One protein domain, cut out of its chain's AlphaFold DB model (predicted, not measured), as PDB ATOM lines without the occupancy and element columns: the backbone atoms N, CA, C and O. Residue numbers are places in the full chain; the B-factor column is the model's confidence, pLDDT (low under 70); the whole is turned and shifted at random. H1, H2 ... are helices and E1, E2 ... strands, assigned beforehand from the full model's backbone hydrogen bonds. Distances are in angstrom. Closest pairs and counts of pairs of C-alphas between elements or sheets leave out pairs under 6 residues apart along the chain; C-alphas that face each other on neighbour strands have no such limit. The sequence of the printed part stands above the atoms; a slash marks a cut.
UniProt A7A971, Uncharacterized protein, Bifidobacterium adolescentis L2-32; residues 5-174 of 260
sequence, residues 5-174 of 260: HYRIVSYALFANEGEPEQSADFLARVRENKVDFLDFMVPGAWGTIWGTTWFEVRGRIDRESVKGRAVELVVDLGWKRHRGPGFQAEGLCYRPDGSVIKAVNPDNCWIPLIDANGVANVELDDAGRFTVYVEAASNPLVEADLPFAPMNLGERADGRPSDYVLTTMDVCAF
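AT A GLANCE: This is residues 5 to 174 of the 260 residues of an uncharacterized protein of Bifidobacterium adolescentis L2-32 (UniProt A7A971). This is a two-layered strand sandwich: a strongly twisted six-stranded sheet makes one layer, and two small sheets, E8-E5-E11 and E3-E10, together cover one of its faces. Helix H1 packs on its other face, and the loop of residues 138 to 160 reaches out to 29 A from the mean of the C-alphas. The printed part has 170 residues with one named helix and eleven named strands, in the order E1 H1 E2 to E11; the class is mostly strand, with under half of the residues in named elements. The large sheet runs E2 E1 E4 E9 E6 E7, and all three sheets are antiparallel. The whole is compact, with a radius of gyration of the C-alphas of 16.5 A and spans of 53 by 37 by 25 A.

IN THESE COORDINATES: Find C-alpha 6 at (158.435, 140.416, 159.693); from there E1 runs 30.0 A to residue 16. Next come H1, residues 23 to 31, 12.4 A long, and the strands E2, residues 38 to 40, and E3, residues 44 to 48. E4, residues 52 to 61, starts at (184.117, 131.903, 152.556) and is 28.0 A long. Then look for E5 at 71 to 76, E6 at 90 to 94, E7 at 100 to 104 and E8 at 110 to 114. E9, residues 129 to 137, covers 26.1 A; E10, 161 to 166, runs on into E11, 168 to 173, at 24 degrees, and E11 ends at (161.699, 148.070, 161.034).

HOW THE PARTS SIT: Begin in the large sheet, where N 54 and O 14 of E4 and E1 are 2.8 A apart, and N 53 and O 136 of E4 and E9 2.8 A. At its edges, E2 is the antiparallel neighbour of E1, with N 38 and O 13 at 2.8 A, and the hairpin E6 and E7 has N 93 and O 102 at 2.9 A; the neighbours E9 and E6 have N 92 and O 135 at 2.8 A. H1 is on this sheet at a height of 10.0 A, only just over E9 alone, since E4 and E6 have 2 of its C-alphas each, and slantwise at 36 degrees to E9 on the local plane; every O i to N i+4 pair in H1 is within hydrogen-bond range. The large sheet is face to face with each small sheet, a stack of sheets, with planes 30 degrees apart for E8 E5 E11 and 27 degrees for E3 E10. There, N 74 and O 170 are 2.8 A apart in E5 and E11, N 111 and O 73 2.8 A in E8 and E5, and N 44 and O 166 3.0 A in E3 and E10. E3 with E10, E4 with E9, E5 with E8 and E6 with E7 form a jelly roll, one long hairpin wound over both layers.

THE WHOLE: The C-alphas of Glu 64 and Pro 150, the two farthest apart, are 53.9 A apart. The printed part has no cut; the links E5 to E6, E8 to E9 and E9 to E10 are long. Residues 5 and 144 to 146 have pLDDT under 70.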
ATOM      1  N   HIS A   5     155.233 140.573 162.461       65.44
ATOM      2  CA  HIS A   5     154.947 141.096 161.131       65.44
ATOM      3  C   HIS A   5     156.064 140.850 160.113       65.44
ATOM      4  O   HIS A   5     155.801 140.689 158.927       65.44
ATOM      5  N   TYR A   6     157.303 140.719 160.557       73.31
ATOM      6  CA  TYR A   6     158.435 140.416 159.693       73.31
ATOM      7  C   TYR A   6     159.391 139.492 160.440       73.31
ATOM      8  O   TYR A   6     159.540 139.602 161.656       73.31
ATOM      9  N   ARG A   7     159.949 138.507 159.736       86.38
ATOM     10  CA  ARG A   7     160.859 137.518 160.328       86.38
ATOM     11  C   ARG A   7     161.672 136.804 159.265       86.38
ATOM     12  O   ARG A   7     161.242 136.712 158.110       86.38
ATOM     13  N   ILE A   8     162.761 136.188 159.701       86.94
ATOM     14  CA  ILE A   8     163.386 135.114 158.942       86.94
ATOM     15  C   ILE A   8     162.552 133.835 159.052       86.94
ATOM     16  O   ILE A   8     161.912 133.553 160.068       86.94
ATOM     17  N   VAL A   9     162.492 133.112 157.940       84.62
ATOM     18  CA  VAL A   9     161.819 131.822 157.799       84.62
ATOM     19  C   VAL A   9     162.832 130.690 157.923       84.62
ATOM     20  O   VAL A   9     162.546 129.718 158.615       84.62
ATOM     21  N   SER A  10     163.999 130.821 157.291       87.81
ATOM     22  CA  SER A  10     165.074 129.834 157.366       87.81
ATOM     23  C   SER A  10     166.434 130.464 157.087       87.81
ATOM     24  O   SER A  10     166.533 131.431 156.322       87.81
ATOM     25  N   TYR A  11     167.464 129.853 157.666       91.00
ATOM     26  CA  TYR A  11     168.860 130.069 157.317       91.00
ATOM     27  C   TYR A  11     169.420 128.758 156.784       91.00
ATOM     28  O   TYR A  11     169.156 127.695 157.349       91.00
ATOM     29  N   ALA A  12     170.206 128.844 155.725       90.94
ATOM     30  CA  ALA A  12     170.999 127.724 155.256       90.94
ATOM     31  C   ALA A  12     172.393 128.230 154.880       90.94
ATOM     32  O   ALA A  12     172.544 129.405 154.536       90.94
ATOM     33  N   LEU A  13     173.413 127.381 154.978       94.75
ATOM     34  CA  LEU A  13     174.787 127.758 154.666       94.75
ATOM     35  C   LEU A  13     175.464 126.799 153.696       94.75
ATOM     36  O   LEU A  13     175.137 125.618 153.627       94.75
ATOM     37  N   PHE A  14     176.445 127.326 152.978       94.50
ATOM     38  CA  PHE A  14     177.428 126.567 152.225       94.50
ATOM     39  C   PHE A  14     178.816 127.088 152.600       94.50
ATOM     40  O   PHE A  14     179.091 128.276 152.440       94.50
ATOM     41  N   ALA A  15     179.681 126.217 153.116       91.69
ATOM     42  CA  ALA A  15     181.056 126.567 153.448       91.69
ATOM     43  C   ALA A  15     181.978 126.215 152.274       91.69
ATOM     44  O   ALA A  15     182.093 125.050 151.895       91.69
ATOM     45  N   ASN A  16     182.643 127.221 151.712       88.75
ATOM     46  CA  ASN A  16     183.798 127.028 150.852       88.75
ATOM     47  C   ASN A  16     185.060 127.072 151.725       88.75
ATOM     48  O   ASN A  16     185.517 128.141 152.129       88.75
ATOM     49  N   GLU A  17     185.592 125.890 152.041       79.25
ATOM     50  CA  GLU A  17     186.769 125.727 152.907       79.25
ATOM     51  C   GLU A  17     188.096 126.083 152.210       79.25
ATOM     52  O   GLU A  17     189.124 126.193 152.880       79.25
ATOM     53  N   GLY A  18     188.080 126.216 150.879       81.19
ATOM     54  CA  GLY A  18     189.244 126.538 150.057       81.19
ATOM     55  C   GLY A  18     189.298 128.008 149.642       81.19
ATOM     56  O   GLY A  18     188.668 128.871 150.247       81.19
ATOM     57  N   GLU A  19     190.064 128.280 148.585       82.88
ATOM     58  CA  GLU A  19     190.143 129.621 147.998       82.88
ATOM     59  C   GLU A  19     188.745 130.122 147.584       82.88
ATOM     60  O   GLU A  19     187.945 129.336 147.049       82.88
ATOM     61  N   PRO A  20     188.444 131.418 147.787       84.12
ATOM     62  CA  PRO A  20     187.192 132.008 147.338       84.12
ATOM     63  C   PRO A  20     186.974 131.785 145.836       84.12
ATOM     64  O   PRO A  20     187.870 131.984 145.013       84.12
ATOM     65  N   GLU A  21     185.761 131.386 145.466       91.75
ATOM     66  CA  GLU A  21     185.324 131.384 144.070       91.75
ATOM     67  C   GLU A  21     184.693 132.738 143.718       91.75
ATOM     68  O   GLU A  21     184.305 133.499 144.603       91.75
ATOM     69  N   GLN A  22     184.553 133.055 142.428       94.44
ATOM     70  CA  GLN A  22     183.859 134.286 142.046       94.44
ATOM     71  C   GLN A  22     182.380 134.213 142.438       94.44
ATOM     72  O   GLN A  22     181.677 133.267 142.076       94.44
ATOM     73  N   SER A  23     181.872 135.261 143.089       95.44
ATOM     74  CA  SER A  23     180.479 135.348 143.549       95.44
ATOM     75  C   SER A  23     179.456 135.074 142.437       95.44
ATOM     76  O   SER A  23     178.423 134.444 142.663       95.44
ATOM     77  N   ALA A  24     179.749 135.513 141.207       95.50
ATOM     78  CA  ALA A  24     178.890 135.288 140.046       95.50
ATOM     79  C   ALA A  24     178.768 133.800 139.673       95.50
ATOM     80  O   ALA A  24     177.671 133.349 139.327       95.50
ATOM     81  N   ASP A  25     179.864 133.044 139.781       95.81
ATOM     82  CA  ASP A  25     179.908 131.615 139.474       95.81
ATOM     83  C   ASP A  25     179.166 130.811 140.546       95.81
ATOM     84  O   ASP A  25     178.326 129.967 140.215       95.81
ATOM     85  N   PHE A  26     179.385 131.133 141.828       96.31
ATOM     86  CA  PHE A  26     178.638 130.527 142.932       96.31
ATOM     87  C   PHE A  26     177.129 130.724 142.749       96.31
ATOM     88  O   PHE A  26     176.361 129.758 142.723       96.31
ATOM     89  N   LEU A  27     176.688 131.968 142.537       96.81
ATOM     90  CA  LEU A  27     175.266 132.287 142.383       96.81
ATOM     91  C   LEU A  27     174.659 131.696 141.102       96.81
ATOM     92  O   LEU A  27     173.467 131.381 141.080       96.81
ATOM     93  N   ALA A  28     175.450 131.478 140.045       96.38
ATOM     94  CA  ALA A  28     175.000 130.715 138.881       96.38
ATOM     95  C   ALA A  28     174.692 129.256 139.248       96.38
ATOM     96  O   ALA A  28     173.619 128.760 138.899       96.38
ATOM     97  N   ARG A  29     175.563 128.596 140.026       96.81
ATOM     98  CA  ARG A  29     175.305 127.233 140.523       96.81
ATOM     99  C   ARG A  29     174.072 127.177 141.419       96.81
ATOM    100  O   ARG A  29     173.295 126.232 141.300       96.81
ATOM    101  N   VAL A  30     173.857 128.184 142.266       96.81
ATOM    102  CA  VAL A  30     172.642 128.275 143.091       96.81
ATOM    103  C   VAL A  30     171.387 128.339 142.215       96.81
ATOM    104  O   VAL A  30     170.468 127.549 142.416       96.81
ATOM    105  N   ARG A  31     171.355 129.205 141.190       95.38
ATOM    106  CA  ARG A  31     170.211 129.306 140.257       95.38
ATOM    107  C   ARG A  31     169.952 128.018 139.476       95.38
ATOM    108  O   ARG A  31     168.811 127.724 139.131       95.38
ATOM    109  N   GLU A  32     170.998 127.244 139.210       96.50
ATOM    110  CA  GLU A  32     170.911 125.930 138.568       96.50
ATOM    111  C   GLU A  32     170.560 124.791 139.546       96.50
ATOM    112  O   GLU A  32     170.490 123.637 139.122       96.50
ATOM    113  N   ASN A  33     170.322 125.093 140.830       95.00
ATOM    114  CA  ASN A  33     170.106 124.126 141.914       95.00
ATOM    115  C   ASN A  33     171.250 123.102 142.047       95.00
ATOM    116  O   ASN A  33     171.018 121.914 142.254       95.00
ATOM    117  N   LYS A  34     172.497 123.564 141.896       96.38
ATOM    118  CA  LYS A  34     173.729 122.760 142.003       96.38
ATOM    119  C   LYS A  34     174.511 123.017 143.297       96.38
ATOM    120  O   LYS A  34     175.696 122.691 143.369       96.38
ATOM    121  N   VAL A  35     173.887 123.659 144.280       95.81
ATOM    122  CA  VAL A  35     174.479 123.932 145.594       95.81
ATOM    123  C   VAL A  35     173.599 123.298 146.656       95.81
ATOM    124  O   VAL A  35     172.427 123.649 146.783       95.81
ATOM    125  N   ASP A  36     174.189 122.389 147.422       94.69
ATOM    126  CA  ASP A  36     173.539 121.759 148.563       94.69
ATOM    127  C   ASP A  36     173.802 122.609 149.808       94.69
ATOM    128  O   ASP A  36     174.842 122.489 150.461       94.69
ATOM    129  N   PHE A  37     172.872 123.513 150.114       95.81
ATOM    130  CA  PHE A  37     172.908 124.250 151.372       95.81
ATOM    131  C   PHE A  37     172.552 123.327 152.545       95.81
ATOM    132  O   PHE A  37     171.631 122.513 152.463       95.81
ATOM    133  N   LEU A  38     173.266 123.491 153.654       96.06
ATOM    134  CA  LEU A  38     172.990 122.825 154.923       96.06
ATOM    135  C   LEU A  38     172.133 123.732 155.805       96.06
ATOM    136  O   LEU A  38     172.398 124.931 155.893       96.06
ATOM    137  N   ASP A  39     171.142 123.163 156.490       96.12
ATOM    138  CA  ASP A  39     170.336 123.907 157.460       96.12
ATOM    139  C   ASP A  39     171.229 124.561 158.522       96.12
ATOM    140  O   ASP A  39     172.145 123.937 159.068       96.12
ATOM    141  N   PHE A  40     170.935 125.820 158.843       95.19
ATOM    142  CA  PHE A  40     171.680 126.587 159.830       95.19
ATOM    143  C   PHE A  40     170.756 127.199 160.880       95.19
ATOM    144  O   PHE A  40     169.614 127.573 160.610       95.19
ATOM    145  N   MET A  41     171.276 127.325 162.098       93.81
ATOM    146  CA  MET A  41     170.577 127.941 163.218       93.81
ATOM    147  C   MET A  41     171.318 129.193 163.663       93.81
ATOM    148  O   MET A  41     172.542 129.198 163.747       93.81
ATOM    149  N   VAL A  42     170.556 130.234 163.991       93.69
ATOM    150  CA  VAL A  42     171.071 131.477 164.571       93.69
ATOM    151  C   VAL A  42     170.649 131.529 166.046       93.69
ATOM    152  O   VAL A  42     169.450 131.427 166.324       93.69
ATOM    153  N   PRO A  43     171.588 131.662 167.001       96.38
ATOM    154  CA  PRO A  43     173.032 131.784 166.798       96.38
ATOM    155  C   PRO A  43     173.719 130.458 166.411       96.38
ATOM    156  O   PRO A  43     173.260 129.387 166.808       96.38
ATOM    157  N   GLY A  44     174.854 130.533 165.701       96.50
ATOM    158  CA  GLY A  44     175.616 129.352 165.267       96.50
ATOM    159  C   GLY A  44     177.057 129.651 164.837       96.50
ATOM    160  O   GLY A  44     177.353 130.737 164.337       96.50
ATOM    161  N   ALA A  45     177.967 128.697 165.058       96.81
ATOM    162  CA  ALA A  45     179.359 128.785 164.603       96.81
ATOM    163  C   ALA A  45     179.452 128.574 163.086       96.81
ATOM    164  O   ALA A  45     178.699 127.769 162.536       96.81
ATOM    165  N   TRP A  46     180.362 129.277 162.414       95.88
ATOM    166  CA  TRP A  46     180.474 129.229 160.955       95.88
ATOM    167  C   TRP A  46     181.899 129.502 160.465       95.88
ATOM    168  O   TRP A  46     182.734 130.037 161.195       95.88
ATOM    169  N   GLY A  47     182.148 129.157 159.203       93.81
ATOM    170  CA  GLY A  47     183.371 129.501 158.490       93.81
ATOM    171  C   GLY A  47     184.628 128.757 158.931       93.81
ATOM    172  O   GLY A  47     184.705 128.116 159.981       93.81
ATOM    173  N   THR A  48     185.645 128.890 158.092       93.31
ATOM    174  CA  THR A  48     187.000 128.385 158.307       93.31
ATOM    175  C   THR A  48     187.992 129.530 158.158       93.31
ATOM    176  O   THR A  48     187.697 130.539 157.521       93.31
ATOM    177  N   ILE A  49     189.173 129.412 158.748       90.38
ATOM    178  CA  ILE A  49     190.233 130.414 158.633       90.38
ATOM    179  C   ILE A  49     190.511 130.692 157.142       90.38
ATOM    180  O   ILE A  49     190.781 129.761 156.385       90.38
ATOM    181  N   TRP A  50     190.378 131.964 156.740       91.25
ATOM    182  CA  TRP A  50     190.493 132.473 155.356       91.25
ATOM    183  C   TRP A  50     189.459 131.945 154.345       91.25
ATOM    184  O   TRP A  50     189.546 132.266 153.164       91.25
ATOM    185  N   GLY A  51     188.490 131.141 154.787       93.19
ATOM    186  CA  GLY A  51     187.434 130.607 153.930       93.19
ATOM    187  C   GLY A  51     186.285 131.587 153.695       93.19
ATOM    188  O   GLY A  51     186.196 132.653 154.313       93.19
ATOM    189  N   THR A  52     185.352 131.166 152.844       95.50
ATOM    190  CA  THR A  52     184.117 131.903 152.556       95.50
ATOM    191  C   THR A  52     182.911 131.044 152.904       95.50
ATOM    192  O   THR A  52     182.822 129.884 152.516       95.50
ATOM    193  N   THR A  53     181.938 131.607 153.613       96.62
ATOM    194  CA  THR A  53     180.642 130.966 153.864       96.62
ATOM    195  C   THR A  53     179.534 131.760 153.205       96.62
ATOM    196  O   THR A  53     179.418 132.963 153.402       96.62
ATOM    197  N   TRP A  54     178.688 131.077 152.451       97.81
ATOM    198  CA  TRP A  54     177.499 131.654 151.846       97.81
ATOM    199  C   TRP A  54     176.283 131.328 152.693       97.81
ATOM    200  O   TRP A  54     175.960 130.156 152.865       97.81
ATOM    201  N   PHE A  55     175.588 132.350 153.179       98.06
ATOM    202  CA  PHE A  55     174.307 132.195 153.860       98.06
ATOM    203  C   PHE A  55     173.161 132.488 152.899       98.06
ATOM    204  O   PHE A  55     173.059 133.596 152.375       98.06
ATOM    205  N   GLU A  56     172.272 131.519 152.699       98.00
ATOM    206  CA  GLU A  56     170.960 131.763 152.112       98.00
ATOM    207  C   GLU A  56     169.994 132.200 153.218       98.00
ATOM    208  O   GLU A  56     169.730 131.467 154.176       98.00
ATOM    209  N   VAL A  57     169.444 133.400 153.062       97.75
ATOM    210  CA  VAL A  57     168.542 134.009 154.036       97.75
ATOM    211  C   VAL A  57     167.183 134.188 153.391       97.75
ATOM    212  O   VAL A  57     167.009 135.010 152.489       97.75
ATOM    213  N   ARG A  58     166.199 133.428 153.871       97.19
ATOM    214  CA  ARG A  58     164.819 133.504 153.380       97.19
ATOM    215  C   ARG A  58     163.936 134.107 154.448       97.19
ATOM    216  O   ARG A  58     163.826 133.564 155.546       97.19
ATOM    217  N   GLY A  59     163.270 135.208 154.134       95.81
ATOM    218  CA  GLY A  59     162.429 135.922 155.088       95.81
ATOM    219  C   GLY A  59     161.074 136.305 154.520       95.81
ATOM    220  O   GLY A  59     160.743 136.026 153.369       95.81
ATOM    221  N   ARG A  60     160.262 136.940 155.364       95.50
ATOM    222  CA  ARG A  60     158.971 137.510 154.977       95.50
ATOM    223  C   ARG A  60     158.754 138.852 155.655       95.50
ATOM    224  O   ARG A  60     159.004 138.972 156.854       95.50
ATOM    225  N   ILE A  61     158.212 139.806 154.907       94.94
ATOM    226  CA  ILE A  61     157.841 141.144 155.363       94.94
ATOM    227  C   ILE A  61     156.342 141.357 155.124       94.94
ATOM    228  O   ILE A  61     155.871 141.338 153.988       94.94
ATOM    229  N   ASP A  62     155.579 141.586 156.189       92.12
ATOM    230  CA  ASP A  62     154.208 142.098 156.103       92.12
ATOM    231  C   ASP A  62     154.245 143.592 155.750       92.12
ATOM    232  O   ASP A  62     154.460 144.446 156.615       92.12
ATOM    233  N   ARG A  63     154.058 143.893 154.461       89.19
ATOM    234  CA  ARG A  63     154.194 145.243 153.889       89.19
ATOM    235  C   ARG A  63     153.256 146.267 154.524       89.19
ATOM    236  O   ARG A  63     153.650 147.418 154.691       89.19
ATOM    237  N   GLU A  64     152.053 145.858 154.916       89.88
ATOM    238  CA  GLU A  64     151.087 146.770 155.534       89.88
ATOM    239  C   GLU A  64     151.557 147.215 156.919       89.88
ATOM    240  O   GLU A  64     151.472 148.391 157.267       89.88
ATOM    241  N   SER A  65     152.140 146.297 157.692       89.00
ATOM    242  CA  SER A  65     152.636 146.608 159.035       89.00
ATOM    243  C   SER A  65     153.823 147.581 159.051       89.00
ATOM    244  O   SER A  65     154.053 148.253 160.057       89.00
ATOM    245  N   VAL A  66     154.606 147.648 157.968       90.06
ATOM    246  CA  VAL A  66     155.847 148.438 157.871       90.06
ATOM    247  C   VAL A  66     155.682 149.700 157.030       90.06
ATOM    248  O   VAL A  66     156.656 150.405 156.793       90.06
ATOM    249  N   LYS A  67     154.461 150.015 156.591       90.19
ATOM    250  CA  LYS A  67     154.189 151.184 155.756       90.19
ATOM    251  C   LYS A  67     154.764 152.466 156.374       90.19
ATOM    252  O   LYS A  67     154.506 152.768 157.539       90.19
ATOM    253  N   GLY A  68     155.531 153.213 155.578       90.56
ATOM    254  CA  GLY A  68     156.190 154.453 156.002       90.56
ATOM    255  C   GLY A  68     157.442 154.257 156.863       90.56
ATOM    256  O   GLY A  68     157.924 155.224 157.445       90.56
ATOM    257  N   ARG A  69     157.962 153.028 156.985       91.81
ATOM    258  CA  ARG A  69     159.200 152.721 157.710       91.81
ATOM    259  C   ARG A  69     160.164 151.974 156.805       91.81
ATOM    260  O   ARG A  69     159.753 151.075 156.074       91.81
ATOM    261  N   ALA A  70     161.444 152.320 156.902       95.50
ATOM    262  CA  ALA A  70     162.482 151.494 156.312       95.50
ATOM    263  C   ALA A  70     162.532 150.135 157.030       95.50
ATOM    264  O   ALA A  70     162.257 150.032 158.230       95.50
ATOM    265  N   VAL A  71     162.848 149.085 156.280       96.69
ATOM    266  CA  VAL A  71     162.993 147.715 156.766       96.69
ATOM    267  C   VAL A  71     164.375 147.221 156.392       96.69
ATOM    268  O   VAL A  71     164.781 147.295 155.231       96.69
ATOM    269  N   GLU A  72     165.076 146.688 157.379       96.75
ATOM    270  CA  GLU A  72     166.480 146.319 157.292       96.75
ATOM    271  C   GLU A  72     166.670 144.881 157.775       96.75
ATOM    272  O   GLU A  72     165.970 144.421 158.677       96.75
ATOM    273  N   LEU A  73     167.624 144.172 157.180       97.25
ATOM    274  CA  LEU A  73     168.174 142.946 157.746       97.25
ATOM    275  C   LEU A  73     169.390 143.328 158.591       97.25
ATOM    276  O   LEU A  73     170.407 143.741 158.039       97.25
ATOM    277  N   VAL A  74     169.284 143.208 159.910       96.88
ATOM    278  CA  VAL A  74     170.384 143.455 160.849       96.88
ATOM    279  C   VAL A  74     171.201 142.181 160.982       96.88
ATOM    280  O   VAL A  74     170.653 141.138 161.327       96.88
ATOM    281  N   VAL A  75     172.498 142.269 160.712       96.56
ATOM    282  CA  VAL A  75     173.433 141.145 160.653       96.56
ATOM    283  C   VAL A  75     174.531 141.342 161.686       96.56
ATOM    284  O   VAL A  75     175.137 142.406 161.753       96.56
ATOM    285  N   ASP A  76     174.835 140.295 162.441       96.75
ATOM    286  CA  ASP A  76     176.039 140.197 163.255       96.75
ATOM    287  C   ASP A  76     176.685 138.829 163.029       96.75
ATOM    288  O   ASP A  76     176.198 137.795 163.493       96.75
ATOM    289  N   LEU A  77     177.796 138.850 162.291       96.94
ATOM    290  CA  LEU A  77     178.579 137.668 161.938       96.94
ATOM    291  C   LEU A  77     179.447 137.152 163.107       96.94
ATOM    292  O   LEU A  77     180.178 136.179 162.942       96.94
ATOM    293  N   GLY A  78     179.372 137.763 164.293       95.81
ATOM    294  CA  GLY A  78     180.181 137.396 165.460       95.81
ATOM    295  C   GLY A  78     181.426 138.257 165.632       95.81
ATOM    296  O   GLY A  78     182.445 137.789 166.160       95.81
ATOM    297  N   TRP A  79     181.355 139.497 165.150       94.62
ATOM    298  CA  TRP A  79     182.480 140.419 165.072       94.62
ATOM    299  C   TRP A  79     183.109 140.722 166.428       94.62
ATOM    300  O   TRP A  79     182.438 140.865 167.456       94.62
ATOM    301  N   LYS A  80     184.427 140.922 166.429       91.56
ATOM    302  CA  LYS A  80     185.173 141.347 167.615       91.56
ATOM    303  C   LYS A  80     185.169 142.876 167.672       91.56
ATOM    304  O   LYS A  80     186.196 143.511 167.487       91.56
ATOM    305  N   ARG A  81     184.006 143.476 167.969       89.06
ATOM    306  CA  ARG A  81     183.773 144.941 167.906       89.06
ATOM    307  C   ARG A  81     184.815 145.804 168.631       89.06
ATOM    308  O   ARG A  81     185.103 146.912 168.200       89.06
ATOM    309  N   HIS A  82     185.421 145.297 169.704       87.50
ATOM    310  CA  HIS A  82     186.491 145.993 170.431       87.50
ATOM    311  C   HIS A  82     187.793 146.169 169.620       87.50
ATOM    312  O   HIS A  82     188.689 146.871 170.077       87.50
ATOM    313  N   ARG A  83     187.911 145.536 168.445       84.81
ATOM    314  CA  ARG A  83     189.053 145.618 167.520       84.81
ATOM    315  C   ARG A  83     188.791 146.528 166.310       84.81
ATOM    316  O   ARG A  83     189.631 146.604 165.426       84.81
ATOM    317  N   GLY A  84     187.648 147.221 166.263       85.94
ATOM    318  CA  GLY A  84     187.264 148.078 165.135       85.94
ATOM    319  C   GLY A  84     186.632 147.306 163.967       85.94
ATOM    320  O   GLY A  84     186.286 146.139 164.147       85.94
ATOM    321  N   PRO A  85     186.433 147.944 162.796       87.75
ATOM    322  CA  PRO A  85     185.709 147.354 161.667       87.75
ATOM    323  C   PRO A  85     186.573 146.572 160.664       87.75
ATOM    324  O   PRO A  85     186.029 145.810 159.869       87.75
ATOM    325  N   GLY A  86     187.893 146.777 160.668       87.19
ATOM    326  CA  GLY A  86     188.825 146.144 159.730       87.19
ATOM    327  C   GLY A  86     189.390 144.810 160.223       87.19
ATOM    328  O   GLY A  86     189.165 144.409 161.368       87.19
ATOM    329  N   PHE A  87     190.157 144.155 159.345       88.12
ATOM    330  CA  PHE A  87     191.054 143.030 159.668       88.12
ATOM    331  C   PHE A  87     190.379 141.830 160.330       88.12
ATOM    332  O   PHE A  87     190.982 141.148 161.154       88.12
ATOM    333  N   GLN A  88     189.116 141.591 160.001       92.12
ATOM    334  CA  GLN A  88     188.309 140.514 160.559       92.12
ATOM    335  C   GLN A  88     187.217 140.127 159.556       92.12
ATOM    336  O   GLN A  88     187.225 140.605 158.421       92.12
ATOM    337  N   ALA A  89     186.281 139.272 159.966       94.75
ATOM    338  CA  ALA A  89     185.190 138.852 159.104       94.75
ATOM    339  C   ALA A  89     184.386 140.032 158.552       94.75
ATOM    340  O   ALA A  89     184.066 140.990 159.257       94.75
ATOM    341  N   GLU A  90     183.981 139.903 157.301       95.69
ATOM    342  CA  GLU A  90     183.149 140.859 156.581       95.69
ATOM    343  C   GLU A  90     182.148 140.100 155.716       95.69
ATOM    344  O   GLU A  90     182.289 138.894 155.501       95.69
ATOM    345  N   GLY A  91     181.113 140.793 155.250       97.00
ATOM    346  CA  GLY A  91     180.127 140.179 154.376       97.00
ATOM    347  C   GLY A  91     179.679 141.077 153.239       97.00
ATOM    348  O   GLY A  91     179.684 142.302 153.351       97.00
ATOM    349  N   LEU A  92     179.225 140.461 152.154       98.00
ATOM    350  CA  LEU A  92     178.633 141.136 151.010       98.00
ATOM    351  C   LEU A  92     177.287 140.497 150.681       98.00
ATOM    352  O   LEU A  92     177.174 139.286 150.503       98.00
ATOM    353  N   CYS A  93     176.240 141.320 150.651       98.44
ATOM    354  CA  CYS A  93     174.887 140.848 150.403       98.44
ATOM    355  C   CYS A  93     174.502 140.990 148.931       98.44
ATOM    356  O   CYS A  93     174.660 142.061 148.339       98.44
ATOM    357  N   TYR A  94     173.896 139.937 148.392       98.44
ATOM    358  CA  TYR A  94     173.465 139.803 147.007       98.44
ATOM    359  C   TYR A  94     171.973 139.494 146.906       98.44
ATOM    360  O   TYR A  94     171.386 138.821 147.760       98.44
ATOM    361  N   ARG A  95     171.372 139.942 145.804       97.69
ATOM    362  CA  ARG A  95     170.081 139.442 145.318       97.69
ATOM    363  C   ARG A  95     170.268 138.101 144.585       97.69
ATOM    364  O   ARG A  95     171.384 137.792 144.163       97.69
ATOM    365  N   PRO A  96     169.197 137.315 144.360       96.00
ATOM    366  CA  PRO A  96     169.284 136.058 143.605       96.00
ATOM    367  C   PRO A  96     169.793 136.197 142.160       96.00
ATOM    368  O   PRO A  96     170.385 135.262 141.609       96.00
ATOM    369  N   ASP A  97     169.615 137.369 141.550       94.94
ATOM    370  CA  ASP A  97     170.150 137.688 140.222       94.94
ATOM    371  C   ASP A  97     171.676 137.925 140.213       94.94
ATOM    372  O   ASP A  97     172.288 137.952 139.147       94.94
ATOM    373  N   GLY A  98     172.315 138.022 141.385       96.12
ATOM    374  CA  GLY A  98     173.744 138.298 141.542       96.12
ATOM    375  C   GLY A  98     174.107 139.773 141.672       96.12
ATOM    376  O   GLY A  98     175.281 140.094 141.833       96.12
ATOM    377  N   SER A  99     173.133 140.683 141.640       96.75
ATOM    378  CA  SER A  99     173.389 142.095 141.906       96.75
ATOM    379  C   SER A  99     173.686 142.331 143.389       96.75
ATOM    380  O   SER A  99     173.032 141.791 144.286       96.75
ATOM    381  N   VAL A 100     174.686 143.172 143.646       97.88
ATOM    382  CA  VAL A 100     175.084 143.562 145.000       97.88
ATOM    383  C   VAL A 100     174.027 144.486 145.608       97.88
ATOM    384  O   VAL A 100     173.474 145.366 144.938       97.88
ATOM    385  N   ILE A 101     173.751 144.288 146.895       97.62
ATOM    386  CA  ILE A 101     172.934 145.189 147.710       97.62
ATOM    387  C   ILE A 101     173.851 146.098 148.523       97.62
ATOM    388  O   ILE A 101     173.817 147.315 148.352       97.62
ATOM    389  N   LYS A 102     174.648 145.516 149.428       97.69
ATOM    390  CA  LYS A 102     175.460 146.260 150.398       97.69
ATOM    391  C   LYS A 102     176.458 145.341 151.113       97.69
ATOM    392  O   LYS A 102     176.142 144.177 151.361       97.69
ATOM    393  N   ALA A 103     177.624 145.877 151.472       97.19
ATOM    394  CA  ALA A 103     178.579 145.221 152.364       97.19
ATOM    395  C   ALA A 103     178.201 145.411 153.845       97.19
ATOM    396  O   ALA A 103     177.615 146.436 154.221       97.19
ATOM    397  N   VAL A 104     178.574 144.450 154.686       97.00
ATOM    398  CA  VAL A 104     178.406 144.490 156.139       97.00
ATOM    399  C   VAL A 104     179.727 144.258 156.861       97.00
ATOM    400  O   VAL A 104     180.535 143.418 156.472       97.00
ATOM    401  N   ASN A 105     179.935 145.024 157.924       95.25
ATOM    402  CA  ASN A 105     181.098 144.958 158.804       95.25
ATOM    403  C   ASN A 105     180.673 145.416 160.223       95.25
ATOM    404  O   ASN A 105     179.514 145.813 160.396       95.25
ATOM    405  N   PRO A 106     181.560 145.381 161.237       94.06
ATOM    406  CA  PRO A 106     181.209 145.677 162.631       94.06
ATOM    407  C   PRO A 106     180.474 147.008 162.863       94.06
ATOM    408  O   PRO A 106     179.562 147.058 163.694       94.06
ATOM    409  N   ASP A 107     180.817 148.046 162.098       93.62
ATOM    410  CA  ASP A 107     180.221 149.388 162.196       93.62
ATOM    411  C   ASP A 107     179.137 149.628 161.131       93.62
ATOM    412  O   ASP A 107     178.494 150.676 161.090       93.62
ATOM    413  N   ASN A 108     178.892 148.636 160.274       94.50
ATOM    414  CA  ASN A 108     177.936 148.692 159.182       94.50
ATOM    415  C   ASN A 108     177.094 147.410 159.118       94.50
ATOM    416  O   ASN A 108     177.177 146.625 158.178       94.50
ATOM    417  N   CYS A 109     176.281 147.189 160.148       95.44
ATOM    418  CA  CYS A 109     175.674 145.895 160.471       95.44
ATOM    419  C   CYS A 109     174.259 145.659 159.906       95.44
ATOM    420  O   CYS A 109     173.490 144.882 160.466       95.44
ATOM    421  N   TRP A 110     173.868 146.330 158.822       96.38
ATOM    422  CA  TRP A 110     172.500 146.240 158.291       96.38
ATOM    423  C   TRP A 110     172.454 146.214 156.762       96.38
ATOM    424  O   TRP A 110     173.340 146.748 156.095       96.38
ATOM    425  N   ILE A 111     171.413 145.619 156.185       97.88
ATOM    426  CA  ILE A 111     171.173 145.558 154.736       97.88
ATOM    427  C   ILE A 111     169.775 146.126 154.446       97.88
ATOM    428  O   ILE A 111     168.808 145.658 155.052       97.88
ATOM    429  N   PRO A 112     169.623 147.103 153.531       97.19
ATOM    430  CA  PRO A 112     168.312 147.646 153.184       97.19
ATOM    431  C   PRO A 112     167.461 146.593 152.470       97.19
ATOM    432  O   PRO A 112     167.862 146.071 151.430       97.19
ATOM    433  N   LEU A 113     166.256 146.331 152.980       97.31
ATOM    434  CA  LEU A 113     165.254 145.494 152.308       97.31
ATOM    435  C   LEU A 113     164.168 146.353 151.657       97.31
ATOM    436  O   LEU A 113     163.833 146.144 150.494       97.31
ATOM    437  N   ILE A 114     163.640 147.340 152.385       96.69
ATOM    438  CA  ILE A 114     162.642 148.307 151.900       96.69
ATOM    439  C   ILE A 114     163.012 149.685 152.449       96.69
ATOM    440  O   ILE A 114     163.358 149.797 153.622       96.69
ATOM    441  N   ASP A 115     162.954 150.734 151.633       95.00
ATOM    442  CA  ASP A 115     163.144 152.104 152.118       95.00
ATOM    443  C   ASP A 115     161.869 152.682 152.774       95.00
ATOM    444  O   ASP A 115     160.793 152.083 152.751       95.00
ATOM    445  N   ALA A 116     161.965 153.879 153.360       90.75
ATOM    446  CA  ALA A 116     160.825 154.524 154.019       90.75
ATOM    447  C   ALA A 116     159.670 154.898 153.061       90.75
ATOM    448  O   ALA A 116     158.534 155.064 153.510       90.75
ATOM    449  N   ASN A 117     159.933 154.988 151.752       93.44
ATOM    450  CA  ASN A 117     158.927 155.244 150.718       93.44
ATOM    451  C   ASN A 117     158.245 153.955 150.228       93.44
ATOM    452  O   ASN A 117     157.309 154.014 149.429       93.44
ATOM    453  N   GLY A 118     158.684 152.787 150.708       91.62
ATOM    454  CA  GLY A 118     158.166 151.486 150.304       91.62
ATOM    455  C   GLY A 118     158.828 150.909 149.050       91.62
ATOM    456  O   GLY A 118     158.319 149.922 148.511       91.62
ATOM    457  N   VAL A 119     159.935 151.493 148.578       94.56
ATOM    458  CA  VAL A 119     160.727 150.956 147.466       94.56
ATOM    459  C   VAL A 119     161.532 149.767 147.977       94.56
ATOM    460  O   VAL A 119     162.318 149.882 148.919       94.56
ATOM    461  N   ALA A 120     161.318 148.603 147.369       95.31
ATOM    462  CA  ALA A 120     162.026 147.387 147.734       95.31
ATOM    463  C   ALA A 120     163.430 147.377 147.112       95.31
ATOM    464  O   ALA A 120     163.594 147.570 145.911       95.31
ATOM    465  N   ASN A 121     164.436 147.109 147.942       95.88
ATOM    466  CA  ASN A 121     165.813 146.855 147.527       95.88
ATOM    467  C   ASN A 121     166.078 145.365 147.292       95.88
ATOM    468  O   ASN A 121     167.169 145.010 146.860       95.88
ATOM    469  N   VAL A 122     165.094 144.506 147.546       96.75
ATOM    470  CA  VAL A 122     165.116 143.065 147.276       96.75
ATOM    471  C   VAL A 122     163.883 142.674 146.473       96.75
ATOM    472  O   VAL A 122     162.868 143.371 146.503       96.75
ATOM    473  N   GLU A 123     163.954 141.546 145.773       95.56
ATOM    474  CA  GLU A 123     162.762 140.955 145.173       95.56
ATOM    475  C   GLU A 123     161.809 140.482 146.279       95.56
ATOM    476  O   GLU A 123     162.215 139.799 147.223       95.56
ATOM    477  N   LEU A 124     160.542 140.875 146.160       95.31
ATOM    478  CA  LEU A 124     159.462 140.478 147.054       95.31
ATOM    479  C   LEU A 124     158.338 139.879 146.221       95.31
ATOM    480  O   LEU A 124     157.848 140.525 145.296       95.31
ATOM    481  N   ASP A 125     157.908 138.672 146.572       94.44
ATOM    482  CA  ASP A 125     156.714 138.086 145.967       94.44
ATOM    483  C   ASP A 125     155.413 138.657 146.565       94.44
ATOM    484  O   ASP A 125     155.426 139.453 147.509       94.44
ATOM    485  N   ASP A 126     154.265 138.223 146.037       92.25
ATOM    486  CA  ASP A 126     152.934 138.672 146.480       92.25
ATOM    487  C   ASP A 126     152.659 138.414 147.973       92.25
ATOM    488  O   ASP A 126     151.817 139.073 148.582       92.25
ATOM    489  N   ALA A 127     153.368 137.462 148.589       91.88
ATOM    490  CA  ALA A 127     153.261 137.155 150.013       91.88
ATOM    491  C   ALA A 127     154.301 137.901 150.871       91.88
ATOM    492  O   ALA A 127     154.386 137.658 152.082       91.88
ATOM    493  N   GLY A 128     155.095 138.782 150.254       94.12
ATOM    494  CA  GLY A 128     156.160 139.550 150.888       94.12
ATOM    495  C   GLY A 128     157.381 138.712 151.254       94.12
ATOM    496  O   GLY A 128     158.096 139.080 152.187       94.12
ATOM    497  N   ARG A 129     157.605 137.562 150.605       96.50
ATOM    498  CA  ARG A 129     158.807 136.749 150.840       96.50
ATOM    499  C   ARG A 129     159.976 137.271 150.020       96.50
ATOM    500  O   ARG A 129     159.783 137.676 148.880       96.50
ATOM    501  N   PHE A 130     161.167 137.202 150.602       97.31
ATOM    502  CA  PHE A 130     162.424 137.532 149.939       97.31
ATOM    503  C   PHE A 130     163.457 136.432 150.168       97.31
ATOM    504  O   PHE A 130     163.399 135.711 151.170       97.31
ATOM    505  N   THR A 131     164.441 136.391 149.274       97.81
ATOM    506  CA  THR A 131     165.689 135.649 149.448       97.81
ATOM    507  C   THR A 131     166.850 136.596 149.190       97.81
ATOM    508  O   THR A 131     166.850 137.318 148.193       97.81
ATOM    509  N   VAL A 132     167.843 136.580 150.071       98.31
ATOM    510  CA  VAL A 132     169.144 137.218 149.845       98.31
ATOM    511  C   VAL A 132     170.257 136.234 150.168       98.31
ATOM    512  O   VAL A 132     170.054 135.291 150.936       98.31
ATOM    513  N   TYR A 133     171.428 136.470 149.587       98.38
ATOM    514  CA  TYR A 133     172.630 135.692 149.859       98.38
ATOM    515  C   TYR A 133     173.672 136.587 150.510       98.38
ATOM    516  O   TYR A 133     173.969 137.654 149.978       98.38
ATOM    517  N   VAL A 134     174.217 136.171 151.649       98.19
ATOM    518  CA  VAL A 134     175.327 136.869 152.306       98.19
ATOM    519  C   VAL A 134     176.579 136.028 152.122       98.19
ATOM    520  O   VAL A 134     176.698 134.959 152.718       98.19
ATOM    521  N   GLU A 135     177.492 136.503 151.283       98.00
ATOM    522  CA  GLU A 135     178.849 135.974 151.188       98.00
ATOM    523  C   GLU A 135     179.645 136.521 152.370       98.00
ATOM    524  O   GLU A 135     179.810 137.732 152.474       98.00
ATOM    525  N   ALA A 136     180.094 135.663 153.278       97.25
ATOM    526  CA  ALA A 136     180.840 136.049 154.466       97.25
ATOM    527  C   ALA A 136     182.264 135.486 154.409       97.25
ATOM    528  O   ALA A 136     182.453 134.269 154.400       97.25
ATOM    529  N   ALA A 137     183.260 136.369 154.400       95.19
ATOM    530  CA  ALA A 137     184.664 135.989 154.492       95.19
ATOM    531  C   ALA A 137     185.029 135.800 155.967       95.19
ATOM    532  O   ALA A 137     184.923 136.736 156.763       95.19
ATOM    533  N   SER A 138     185.461 134.603 156.360       93.12
ATOM    534  CA  SER A 138     185.863 134.291 157.738       93.12
ATOM    535  C   SER A 138     187.343 134.598 157.974       93.12
ATOM    536  O   SER A 138     188.114 133.762 158.452       93.12
ATOM    537  N   ASN A 139     187.735 135.835 157.658       91.25
ATOM    538  CA  ASN A 139     189.069 136.349 157.948       91.25
ATOM    539  C   ASN A 139     189.288 136.327 159.469       91.25
ATOM    540  O   ASN A 139     188.539 136.996 160.193       91.25
ATOM    541  N   PRO A 140     190.264 135.566 159.998       87.56
ATOM    542  CA  PRO A 140     190.639 135.671 161.401       87.56
ATOM    543  C   PRO A 140     191.066 137.106 161.711       87.56
ATOM    544  O   PRO A 140     191.340 137.897 160.813       87.56
ATOM    545  N   LEU A 141     191.121 137.452 162.992       85.56
ATOM    546  CA  LEU A 141     191.598 138.768 163.388       85.56
ATOM    547  C   LEU A 141     193.076 138.921 162.987       85.56
ATOM    548  O   LEU A 141     193.936 138.271 163.579       85.56
ATOM    549  N   VAL A 142     193.349 139.762 161.986       76.94
ATOM    550  CA  VAL A 142     194.669 139.872 161.333       76.94
ATOM    551  C   VAL A 142     195.623 140.822 162.077       76.94
ATOM    552  O   VAL A 142     196.792 140.970 161.735       76.94
ATOM    553  N   GLU A 143     195.153 141.436 163.160       70.75
ATOM    554  CA  GLU A 143     195.960 142.274 164.040       70.75
ATOM    555  C   GLU A 143     196.095 141.578 165.399       70.75
ATOM    556  O   GLU A 143     195.104 141.387 166.105       70.75
ATOM    557  N   ALA A 144     197.309 141.171 165.778       59.03
ATOM    558  CA  ALA A 144     197.578 140.617 167.107       59.03
ATOM    559  C   ALA A 144     197.473 141.707 168.195       59.03
ATOM    560  O   ALA A 144     197.307 142.888 167.904       59.03
ATOM    561  N   ASP A 145     197.586 141.349 169.479       65.62
ATOM    562  CA  ASP A 145     197.683 142.344 170.570       65.62
ATOM    563  C   ASP A 145     198.904 143.272 170.425       65.62
ATOM    564  O   ASP A 145     198.942 144.363 170.991       65.62
ATOM    565  N   LEU A 146     199.896 142.839 169.640       68.25
ATOM    566  CA  LEU A 146     201.003 143.654 169.163       68.25
ATOM    567  C   LEU A 146     200.815 143.924 167.663       68.25
ATOM    568  O   LEU A 146     200.840 142.967 166.881       68.25
ATOM    569  N   PRO A 147     200.677 145.195 167.241       70.56
ATOM    570  CA  PRO A 147     200.593 145.546 165.829       70.56
ATOM    571  C   PRO A 147     201.764 144.951 165.035       70.56
ATOM    572  O   PRO A 147     202.912 145.011 165.482       70.56
ATOM    573  N   PHE A 148     201.471 144.391 163.857       72.00
ATOM    574  CA  PHE A 148     202.449 143.815 162.915       72.00
ATOM    575  C   PHE A 148     203.207 142.564 163.389       72.00
ATOM    576  O   PHE A 148     204.156 142.135 162.729       72.00
ATOM    577  N   ALA A 149     202.829 141.963 164.520       78.56
ATOM    578  CA  ALA A 149     203.433 140.702 164.931       78.56
ATOM    579  C   ALA A 149     203.046 139.572 163.952       78.56
ATOM    580  O   ALA A 149     201.876 139.475 163.574       78.56
ATOM    581  N   PRO A 150     203.987 138.687 163.569       76.88
ATOM    582  CA  PRO A 150     203.668 137.529 162.744       76.88
ATOM    583  C   PRO A 150     202.587 136.668 163.394       76.88
ATOM    584  O   PRO A 150     202.659 136.353 164.586       76.88
ATOM    585  N   MET A 151     201.611 136.243 162.600       76.00
ATOM    586  CA  MET A 151     200.548 135.362 163.066       76.00
ATOM    587  C   MET A 151     200.801 133.923 162.634       76.00
ATOM    588  O   MET A 151     201.181 133.646 161.500       76.00
ATOM    589  N   ASN A 152     200.501 132.980 163.523       80.88
ATOM    590  CA  ASN A 152     200.588 131.545 163.237       80.88
ATOM    591  C   ASN A 152     199.287 131.014 162.604       80.88
ATOM    592  O   ASN A 152     198.739 129.999 163.035       80.88
ATOM    593  N   LEU A 153     198.764 131.734 161.609       79.62
ATOM    594  CA  LEU A 153     197.497 131.414 160.940       79.62
ATOM    595  C   LEU A 153     197.686 130.812 159.546       79.62
ATOM    596  O   LEU A 153     196.738 130.239 159.025       79.62
ATOM    597  N   GLY A 154     198.898 130.858 158.984       81.81
ATOM    598  CA  GLY A 154     199.145 130.471 157.592       81.81
ATOM    599  C   GLY A 154     198.579 131.492 156.597       81.81
ATOM    600  O   GLY A 154     197.820 132.376 156.978       81.81
ATOM    601  N   GLU A 155     198.971 131.368 155.330       80.69
ATOM    602  CA  GLU A 155     198.663 132.346 154.266       80.69
ATOM    603  C   GLU A 155     197.457 131.954 153.391       80.69
ATOM    604  O   GLU A 155     197.167 132.633 152.412       80.69
ATOM    605  N   ARG A 156     196.805 130.812 153.656       83.94
ATOM    606  CA  ARG A 156     195.765 130.246 152.779       83.94
ATOM    607  C   ARG A 156     194.662 129.568 153.561       83.94
ATOM    608  O   ARG A 156     194.919 129.032 154.641       83.94
ATOM    609  N   ALA A 157     193.479 129.519 152.959       87.19
ATOM    610  CA  ALA A 157     192.367 128.724 153.454       87.19
ATOM    611  C   ALA A 157     192.770 127.244 153.551       87.19
ATOM    612  O   ALA A 157     193.239 126.642 152.582       87.19
ATOM    613  N   ASP A 158     192.639 126.678 154.750       85.00
ATOM    614  CA  ASP A 158     193.082 125.315 155.072       85.00
ATOM    615  C   ASP A 158     192.008 124.474 155.779       85.00
ATOM    616  O   ASP A 158     192.297 123.397 156.302       85.00
ATOM    617  N   GLY A 159     190.766 124.968 155.800       85.62
ATOM    618  CA  GLY A 159     189.620 124.287 156.397       85.62
ATOM    619  C   GLY A 159     189.592 124.270 157.930       85.62
ATOM    620  O   GLY A 159     188.650 123.727 158.509       85.62
ATOM    621  N   ARG A 160     190.568 124.866 158.636       90.50
ATOM    622  CA  ARG A 160     190.484 124.967 160.103       90.50
ATOM    623  C   ARG A 160     189.285 125.832 160.509       90.50
ATOM    624  O   ARG A 160     189.142 126.920 159.957       90.50
ATOM    625  N   PRO A 161     188.448 125.410 161.475       91.19
ATOM    626  CA  PRO A 161     187.292 126.196 161.908       91.19
ATOM    627  C   PRO A 161     187.668 127.608 162.368       91.19
ATOM    628  O   PRO A 161     188.718 127.803 162.982       91.19
ATOM    629  N   SER A 162     186.799 128.580 162.083       91.88
ATOM    630  CA  SER A 162     186.936 129.947 162.592       91.88
ATOM    631  C   SER A 162     186.324 130.108 163.995       91.88
ATOM    632  O   SER A 162     185.511 129.291 164.428       91.88
ATOM    633  N   ASP A 163     186.664 131.203 164.684       92.19
ATOM    634  CA  ASP A 163     186.106 131.565 166.002       92.19
ATOM    635  C   ASP A 163     184.859 132.473 165.909       92.19
ATOM    636  O   ASP A 163     184.473 133.138 166.888       92.19
ATOM    637  N   TYR A 164     184.249 132.575 164.725       95.44
ATOM    638  CA  TYR A 164     183.046 133.375 164.520       95.44
ATOM    639  C   TYR A 164     181.778 132.593 164.853       95.44
ATOM    640  O   TYR A 164     181.596 131.429 164.496       95.44
ATOM    641  N   VAL A 165     180.866 133.286 165.533       96.94
ATOM    642  CA  VAL A 165     179.516 132.812 165.827       96.94
ATOM    643  C   VAL A 165     178.565 133.885 165.341       96.94
ATOM    644  O   VAL A 165     178.538 134.974 165.908       96.94
ATOM    645  N   LEU A 166     177.790 133.583 164.306       97.12
ATOM    646  CA  LEU A 166     176.747 134.476 163.828       97.12
ATOM    647  C   LEU A 166     175.698 134.559 164.937       97.12
ATOM    648  O   LEU A 166     175.143 133.534 165.336       97.12
ATOM    649  N   THR A 167     175.478 135.754 165.482       95.69
ATOM    650  CA  THR A 167     174.612 135.961 166.654       95.69
ATOM    651  C   THR A 167     173.217 136.420 166.261       95.69
ATOM    652  O   THR A 167     172.245 135.995 166.882       95.69
ATOM    653  N   THR A 168     173.119 137.271 165.237       93.50
ATOM    654  CA  THR A 168     171.866 137.895 164.799       93.50
ATOM    655  C   THR A 168     171.819 137.984 163.284       93.50
ATOM    656  O   THR A 168     172.801 138.347 162.638       93.50
ATOM    657  N   MET A 169     170.655 137.692 162.715       94.31
ATOM    658  CA  MET A 169     170.346 137.984 161.323       94.31
ATOM    659  C   MET A 169     168.834 138.184 161.212       94.31
ATOM    660  O   MET A 169     168.106 137.284 160.801       94.31
ATOM    661  N   ASP A 170     168.359 139.336 161.681       93.62
ATOM    662  CA  ASP A 170     166.945 139.608 161.942       93.62
ATOM    663  C   ASP A 170     166.399 140.727 161.062       93.62
ATOM    664  O   ASP A 170     167.079 141.706 160.763       93.62
ATOM    665  N   VAL A 171     165.131 140.599 160.674       94.69
ATOM    666  CA  VAL A 171     164.423 141.684 159.993       94.69
ATOM    667  C   VAL A 171     163.930 142.675 161.040       94.69
ATOM    668  O   VAL A 171     163.238 142.289 161.980       94.69
ATOM    669  N   CYS A 172     164.243 143.951 160.846       93.31
ATOM    670  CA  CYS A 172     163.898 145.043 161.745       93.31
ATOM    671  C   CYS A 172     163.237 146.181 160.961       93.31
ATOM    672  O   CYS A 172     163.686 146.542 159.877       93.31
ATOM    673  N   ALA A 173     162.184 146.780 161.518       93.44
ATOM    674  CA  ALA A 173     161.699 148.070 161.034       93.44
ATOM    675  C   ALA A 173     162.517 149.185 161.694       93.44
ATOM    676  O   ALA A 173     162.512 149.310 162.922       93.44
ATOM    677  N   PHE A 174     163.188 149.999 160.888       93.31
ATOM    678  CA  PHE A 174     163.993 151.109 161.365       93.31
ATOM    679  C   PHE A 174     163.099 152.260 161.839       93.31
ATOM    680  O   PHE A 174     162.146 152.662 161.162       93.31
TER     681      PHE A 174